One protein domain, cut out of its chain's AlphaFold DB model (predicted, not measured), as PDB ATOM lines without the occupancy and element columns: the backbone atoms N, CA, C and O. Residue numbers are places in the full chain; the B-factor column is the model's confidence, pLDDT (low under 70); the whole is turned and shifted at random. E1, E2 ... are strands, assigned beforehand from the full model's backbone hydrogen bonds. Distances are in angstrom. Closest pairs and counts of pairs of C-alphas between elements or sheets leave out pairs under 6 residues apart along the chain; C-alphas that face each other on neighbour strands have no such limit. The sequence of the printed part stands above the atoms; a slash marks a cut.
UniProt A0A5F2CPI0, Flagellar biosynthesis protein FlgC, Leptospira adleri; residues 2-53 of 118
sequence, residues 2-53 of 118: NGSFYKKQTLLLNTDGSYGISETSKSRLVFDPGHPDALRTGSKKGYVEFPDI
ATOM      1  N   ASN A   2       6.614 -34.838 -18.502       35.88
ATOM      2  CA  ASN A   2       5.571 -35.875 -18.568       35.88
ATOM      3  C   ASN A   2       5.824 -36.765 -19.795       35.88
ATOM      4  O   ASN A   2       5.097 -36.650 -20.777       35.88
ATOM      5  N   GLY A   3       6.896 -37.557 -19.770       40.28
ATOM      6  CA  GLY A   3       7.130 -38.618 -20.753       40.28
ATOM      7  C   GLY A   3       6.798 -39.962 -20.118       40.28
ATOM      8  O   GLY A   3       7.110 -40.167 -18.943       40.28
ATOM      9  N   SER A   4       6.127 -40.841 -20.854       46.59
ATOM     10  CA  SER A   4       5.947 -42.232 -20.443       46.59
ATOM     11  C   SER A   4       7.277 -42.948 -20.672       46.59
ATOM     12  O   SER A   4       7.720 -43.068 -21.809       46.59
ATOM     13  N   PHE A   5       7.954 -43.373 -19.606       57.28
ATOM     14  CA  PHE A   5       9.209 -44.115 -19.729       57.28
ATOM     15  C   PHE A   5       8.896 -45.606 -19.730       57.28
ATOM     16  O   PHE A   5       8.324 -46.124 -18.772       57.28
ATOM     17  N   TYR A   6       9.268 -46.294 -20.804       62.59
ATOM     18  CA  TYR A   6       9.218 -47.748 -20.853       62.59
ATOM     19  C   TYR A   6      10.351 -48.304 -19.983       62.59
ATOM     20  O   TYR A   6      11.493 -47.850 -20.076       62.59
ATOM     21  N   LYS A   7      10.050 -49.277 -19.121       63.47
ATOM     22  CA  LYS A   7      11.027 -49.849 -18.188       63.47
ATOM     23  C   LYS A   7      10.925 -51.367 -18.151       63.47
ATOM     24  O   LYS A   7       9.819 -51.903 -18.166       63.47
ATOM     25  N   LYS A   8      12.067 -52.059 -18.080       67.44
ATOM     26  CA  LYS A   8      12.093 -53.511 -17.869       67.44
ATOM     27  C   LYS A   8      11.767 -53.800 -16.411       67.44
ATOM     28  O   LYS A   8      12.451 -53.313 -15.510       67.44
ATOM     29  N   GLN A   9      10.759 -54.633 -16.203       68.88
ATOM     30  CA  GLN A   9      10.438 -55.212 -14.908       68.88
ATOM     31  C   GLN A   9      10.755 -56.704 -14.950       68.88
ATOM     32  O   GLN A   9      10.390 -57.396 -15.898       68.88
ATOM     33  N   THR A  10      11.440 -57.187 -13.923       68.56
ATOM     34  CA  THR A  10      11.723 -58.602 -13.713       68.56
ATOM     35  C   THR A  10      10.772 -59.115 -12.643       68.56
ATOM     36  O   THR A  10      10.768 -58.603 -11.522       68.56
ATOM     37  N   LEU A  11       9.972 -60.121 -12.988       67.44
ATOM     38  CA  LEU A  11       9.129 -60.843 -12.042       67.44
ATOM     39  C   LEU A  11       9.909 -62.052 -11.514       67.44
ATOM     40  O   LEU A  11      10.280 -62.936 -12.283       67.44
ATOM     41  N   LEU A  12      10.161 -62.084 -10.209       65.19
ATOM     42  CA  LEU A  12      10.708 -63.241  -9.512       65.19
ATOM     43  C   LEU A  12       9.551 -64.013  -8.889       65.19
ATOM     44  O   LEU A  12       8.806 -63.443  -8.098       65.19
ATOM     45  N   LEU A  13       9.412 -65.289  -9.230       60.28
ATOM     46  CA  LEU A  13       8.453 -66.199  -8.610       60.28
ATOM     47  C   LEU A  13       9.198 -67.061  -7.589       60.28
ATOM     48  O   LEU A  13      10.182 -67.715  -7.933       60.28
ATOM     49  N   ASN A  14       8.745 -67.041  -6.339       58.56
ATOM     50  CA  ASN A  14       9.294 -67.857  -5.264       58.56
ATOM     51  C   ASN A  14       8.547 -69.193  -5.169       58.56
ATOM     52  O   ASN A  14       7.405 -69.337  -5.605       58.56
ATOM     53  N   THR A  15       9.189 -70.182  -4.552       49.09
ATOM     54  CA  THR A  15       8.652 -71.546  -4.405       49.09
ATOM     55  C   THR A  15       7.434 -71.641  -3.486       49.09
ATOM     56  O   THR A  15       6.715 -72.634  -3.533       49.09
ATOM     57  N   ASP A  16       7.189 -70.628  -2.657       54.59
ATOM     58  CA  ASP A  16       6.007 -70.504  -1.798       54.59
ATOM     59  C   ASP A  16       4.827 -69.801  -2.499       54.59
ATOM     60  O   ASP A  16       3.809 -69.519  -1.869       54.59
ATOM     61  N   GLY A  17       4.960 -69.502  -3.797       50.69
ATOM     62  CA  GLY A  17       3.963 -68.776  -4.581       50.69
ATOM     63  C   GLY A  17       3.977 -67.262  -4.356       50.69
ATOM     64  O   GLY A  17       3.203 -66.546  -4.996       50.69
ATOM     65  N   SER A  18       4.850 -66.746  -3.484       55.38
ATOM     66  CA  SER A  18       5.101 -65.309  -3.402       55.38
ATOM     67  C   SER A  18       5.900 -64.838  -4.618       55.38
ATOM     68  O   SER A  18       6.543 -65.622  -5.317       55.38
ATOM     69  N   TYR A  19       5.857 -63.539  -4.895       61.19
ATOM     70  CA  TYR A  19       6.597 -62.965  -6.009       61.19
ATOM     71  C   TYR A  19       7.231 -61.627  -5.631       61.19
ATOM     72  O   TYR A  19       6.743 -60.901  -4.764       61.19
ATOM     73  N   GLY A  20       8.326 -61.298  -6.310       64.81
ATOM     74  CA  GLY A  20       9.005 -60.011  -6.232       64.81
ATOM     75  C   GLY A  20       9.052 -59.341  -7.601       64.81
ATOM     76  O   GLY A  20       9.147 -60.012  -8.623       64.81
ATOM     77  N   ILE A  21       8.999 -58.012  -7.626       65.69
ATOM     78  CA  ILE A  21       9.211 -57.222  -8.843       65.69
ATOM     79  C   ILE A  21      10.488 -56.412  -8.641       65.69
ATOM     80  O   ILE A  21      10.608 -55.692  -7.648       65.69
ATOM     81  N   SER A  22      11.435 -56.516  -9.569       67.88
ATOM     82  CA  SER A  22      12.626 -55.666  -9.597       67.88
ATOM     83  C   SER A  22      12.737 -54.921 -10.925       67.88
ATOM     84  O   SER A  22      12.311 -55.405 -11.971       67.88
ATOM     85  N   GLU A  23      13.284 -53.709 -10.887       65.81
ATOM     86  CA  GLU A  23      13.444 -52.848 -12.058       65.81
ATOM     87  C   GLU A  23      14.938 -52.624 -12.297       65.81
ATOM     88  O   GLU A  23      15.609 -51.933 -11.531       65.81
ATOM     89  N   THR A  24      15.482 -53.257 -13.334       62.03
ATOM     90  CA  THR A  24      16.920 -53.222 -13.642       62.03
ATOM     91  C   THR A  24      17.152 -53.127 -15.148       62.03
ATOM     92  O   THR A  24      17.846 -53.960 -15.725       62.03
ATOM     93  N   SER A  25      16.558 -52.148 -15.833       62.50
ATOM     94  CA  SER A  25      16.977 -51.833 -17.209       62.50
ATOM     95  C   SER A  25      17.849 -50.598 -17.248       62.50
ATOM     96  O   SER A  25      17.440 -49.529 -16.794       62.50
ATOM     97  N   LYS A  26      19.005 -50.730 -17.902       70.69
ATOM     98  CA  LYS A  26      19.623 -49.586 -18.569       70.69
ATOM     99  C   LYS A  26      18.657 -49.098 -19.648       70.69
ATOM    100  O   LYS A  26      17.919 -49.894 -20.227       70.69
ATOM    101  N   SER A  27      18.622 -47.798 -19.882       78.75
ATOM    102  CA  SER A  27      17.850 -47.233 -20.978       78.75
ATOM    103  C   SER A  27      18.749 -46.966 -22.178       78.75
ATOM    104  O   SER A  27      19.922 -46.611 -22.037       78.75
ATOM    105  N   ARG A  28      18.184 -47.125 -23.373       84.81
ATOM    106  CA  ARG A  28      18.791 -46.715 -24.636       84.81
ATOM    107  C   ARG A  28      18.034 -45.523 -25.203       84.81
ATOM    108  O   ARG A  28      16.815 -45.422 -25.077       84.81
ATOM    109  N   LEU A  29      18.764 -44.617 -25.841       88.12
ATOM    110  CA  LEU A  29      18.182 -43.459 -26.510       88.12
ATOM    111  C   LEU A  29      18.085 -43.733 -28.003       88.12
ATOM    112  O   LEU A  29      19.082 -44.061 -28.643       88.12
ATOM    113  N   VAL A  30      16.893 -43.554 -28.557       87.50
ATOM    114  CA  VAL A  30      16.631 -43.664 -29.992       87.50
ATOM    115  C   VAL A  30      16.225 -42.292 -30.496       87.50
ATOM    116  O   VAL A  30      15.375 -41.644 -29.893       87.50
ATOM    117  N   PHE A  31      16.854 -41.810 -31.564       91.06
ATOM    118  CA  PHE A  31      16.472 -40.531 -32.152       91.06
ATOM    119  C   PHE A  31      15.196 -40.704 -32.982       91.06
ATOM    120  O   PHE A  31      15.233 -41.326 -34.041       91.06
ATOM    121  N   ASP A  32      14.086 -40.158 -32.490       88.75
ATOM    122  CA  ASP A  32      12.792 -40.125 -33.171       88.75
ATOM    123  C   ASP A  32      12.020 -38.866 -32.723       88.75
ATOM    124  O   ASP A  32      11.236 -38.903 -31.771       88.75
ATOM    125  N   PRO A  33      12.260 -37.710 -33.366       90.38
ATOM    126  CA  PRO A  33      11.657 -36.443 -32.960       90.38
ATOM    127  C   PRO A  33      10.148 -36.360 -33.233       90.38
ATOM    128  O   PRO A  33       9.501 -35.455 -32.703       90.38
ATOM    129  N   GLY A  34       9.598 -37.259 -34.061       89.88
ATOM    130  CA  GLY A  34       8.164 -37.353 -34.339       89.88
ATOM    131  C   GLY A  34       7.398 -38.164 -33.292       89.88
ATOM    132  O   GLY A  34       6.170 -38.091 -33.240       89.88
ATOM    133  N   HIS A  35       8.108 -38.903 -32.438       85.44
ATOM    134  CA  HIS A  35       7.509 -39.733 -31.406       85.44
ATOM    135  C   HIS A  35       6.797 -38.884 -30.334       85.44
ATOM    136  O   HIS A  35       7.346 -37.873 -29.878       85.44
ATOM    137  N   PRO A  36       5.609 -39.291 -29.846       86.62
ATOM    138  CA  PRO A  36       4.879 -38.552 -28.808       86.62
ATOM    139  C   PRO A  36       5.684 -38.370 -27.511       86.62
ATOM    140  O   PRO A  36       5.564 -37.332 -26.856       86.62
ATOM    141  N   ASP A  37       6.530 -39.349 -27.183       83.06
ATOM    142  CA  ASP A  37       7.403 -39.345 -26.000       83.06
ATOM    143  C   ASP A  37       8.805 -38.753 -26.256       83.06
ATOM    144  O   ASP A  37       9.678 -38.839 -25.391       83.06
ATOM    145  N   ALA A  38       9.046 -38.135 -27.417       89.25
ATOM    146  CA  ALA A  38      10.324 -37.493 -27.702       89.25
ATOM    147  C   ALA A  38      10.617 -36.357 -26.709       89.25
ATOM    148  O   ALA A  38       9.778 -35.491 -26.425       89.25
ATOM    149  N   LEU A  39      11.852 -36.317 -26.208       88.81
ATOM    150  CA  LEU A  39      12.319 -35.262 -25.319       88.81
ATOM    151  C   LEU A  39      12.211 -33.905 -26.026       88.81
ATOM    152  O   LEU A  39      12.761 -33.686 -27.105       88.81
ATOM    153  N   ARG A  40      11.491 -32.965 -25.407       88.62
ATOM    154  CA  ARG A  40      11.158 -31.670 -26.031       88.62
ATOM    155  C   ARG A  40      12.234 -30.600 -25.857       88.62
ATOM    156  O   ARG A  40      12.267 -29.640 -26.627       88.62
ATOM    157  N   THR A  41      13.097 -30.746 -24.857       89.44
ATOM    158  CA  THR A  41      14.087 -29.739 -24.452       89.44
ATOM    159  C   THR A  41      15.403 -30.390 -24.018       89.44
ATOM    160  O   THR A  41      15.459 -31.592 -23.762       89.44
ATOM    161  N   GLY A  42      16.468 -29.587 -23.929       89.75
ATOM    162  CA  GLY A  42      17.802 -30.034 -23.514       89.75
ATOM    163  C   GLY A  42      18.643 -30.631 -24.647       89.75
ATOM    164  O   GLY A  42      18.231 -30.659 -25.805       89.75
ATOM    165  N   SER A  43      19.839 -31.115 -24.303       91.94
ATOM    166  CA  SER A  43      20.819 -31.670 -25.255       91.94
ATOM    167  C   SER A  43      20.364 -32.964 -25.936       91.94
ATOM    168  O   SER A  43      20.887 -33.317 -26.986       91.94
ATOM    169  N   LYS A  44      19.375 -33.654 -25.361       90.50
ATOM    170  CA  LYS A  44      18.778 -34.889 -25.889       90.50
ATOM    171  C   LYS A  44      17.436 -34.641 -26.597       90.50
ATOM    172  O   LYS A  44      16.629 -35.558 -26.710       90.50
ATOM    173  N   LYS A  45      17.154 -33.411 -27.043       92.50
ATOM    174  CA  LYS A  45      15.907 -33.090 -27.754       92.50
ATOM    175  C   LYS A  45      15.736 -33.980 -28.992       92.50
ATOM    176  O   LYS A  45      16.670 -34.135 -29.772       92.50
ATOM    177  N   GLY A  46      14.537 -34.526 -29.180       90.06
ATOM    178  CA  GLY A  46      14.206 -35.426 -30.288       90.06
ATOM    179  C   GLY A  46      14.579 -36.892 -30.055       90.06
ATOM    180  O   GLY A  46      14.284 -37.723 -30.904       90.06
ATOM    181  N   TYR A  47      15.194 -37.228 -28.918       91.88
ATOM    182  CA  TYR A  47      15.412 -38.618 -28.525       91.88
ATOM    183  C   TYR A  47      14.253 -39.147 -27.683       91.88
ATOM    184  O   TYR A  47      13.648 -38.409 -26.904       91.88
ATOM    185  N   VAL A  48      14.003 -40.443 -27.812       87.94
ATOM    186  CA  VAL A  48      13.063 -41.240 -27.029       87.94
ATOM    187  C   VAL A  48      13.863 -42.216 -26.178       87.94
ATOM    188  O   VAL A  48      14.833 -42.815 -26.648       87.94
ATOM    189  N   GLU A  49      13.469 -42.358 -24.920       84.44
ATOM    190  CA  GLU A  49      14.087 -43.293 -23.989       84.44
ATOM    191  C   GLU A  49      13.333 -44.626 -24.011       84.44
ATOM    192  O   GLU A  49      12.158 -44.697 -23.650       84.44
ATOM    193  N   PHE A  50      14.022 -45.676 -24.448       79.50
ATOM    194  CA  PHE A  50      13.519 -47.044 -24.459       79.50
ATOM    195  C   PHE A  50      14.270 -47.893 -23.433       79.50
ATOM    196  O   PHE A  50      15.439 -47.622 -23.147       79.50
ATOM    197  N   PRO A  51      13.651 -48.958 -22.905       75.50
ATOM    198  CA  PRO A  51      14.374 -49.988 -22.192       75.50
ATOM    199  C   PRO A  51      15.387 -50.603 -23.154       75.50
ATOM    200  O   PRO A  51      15.109 -50.800 -24.343       75.50
ATOM    201  N   ASP A  52      16.575 -50.883 -22.637       77.06
ATOM    202  CA  ASP A  52      17.609 -51.609 -23.363       77.06
ATOM    203  C   ASP A  52      17.250 -53.101 -23.396       77.06
ATOM    204  O   ASP A  52      17.784 -53.913 -22.644       77.06
ATOM    205  N   ILE A  53      16.221 -53.418 -24.186       73.62
ATOM    206  CA  ILE A  53      15.703 -54.767 -24.413       73.62
ATOM    207  C   ILE A  53      15.514 -55.002 -25.910       73.62
ATOM    208  O   ILE A  53      15.058 -54.115 -26.642       73.62
TER     209      ILE A  53
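Overview. This is residues 2 to 53 of the 118 residues of the protein "Flagellar biosynthesis protein FlgC" of Leptospira adleri (UniProt A0A5F2CPI0). This is a thin rod with little regular structure: two short strand hairpins, E1 with E2 and E3 with E4, follow one another along its length, with the long loop of residues 32 to 46 at the far end of the second. The printed part has 52 residues, with no named helix and four named strands in the order E1, E2, E3, E4. The class is all strand, with 20 residues in these strands, and both sheets are antiparallel. It is only just extended, close to loose, with a radius of gyration of the C-alphas of 15.1 A and spans of 47 by 18 by 16 A.

Arrangement. E1, residues 9 to 13, and E2, residues 19 to 23, form an antiparallel hairpin at 158 degrees, with N 10 and O 22 2.8 A apart, within hydrogen-bond range. E3, residues 27 to 31, and E4, residues 47 to 51, form another at 147 degrees, with N 28 and O 50 2.8 A apart, within hydrogen-bond range. E2 and E3 are apart.

Along the chain. E1 begins at C-alpha 9 (10.438, -55.212, -14.908) and spans 12.8 A; E2 spans 13.6 A. E3 and E4 each span 13.1 A, and E4 ends at C-alpha 51 (14.374, -49.988, -22.192).

Size, cuts and confidence. The two C-alphas farthest apart, of Asp 16 and Ser 43, are 47.7 A apart. The printed part has no cut, and the link E3 to E4 is long. Residues 2 to 25 have pLDDT under 70.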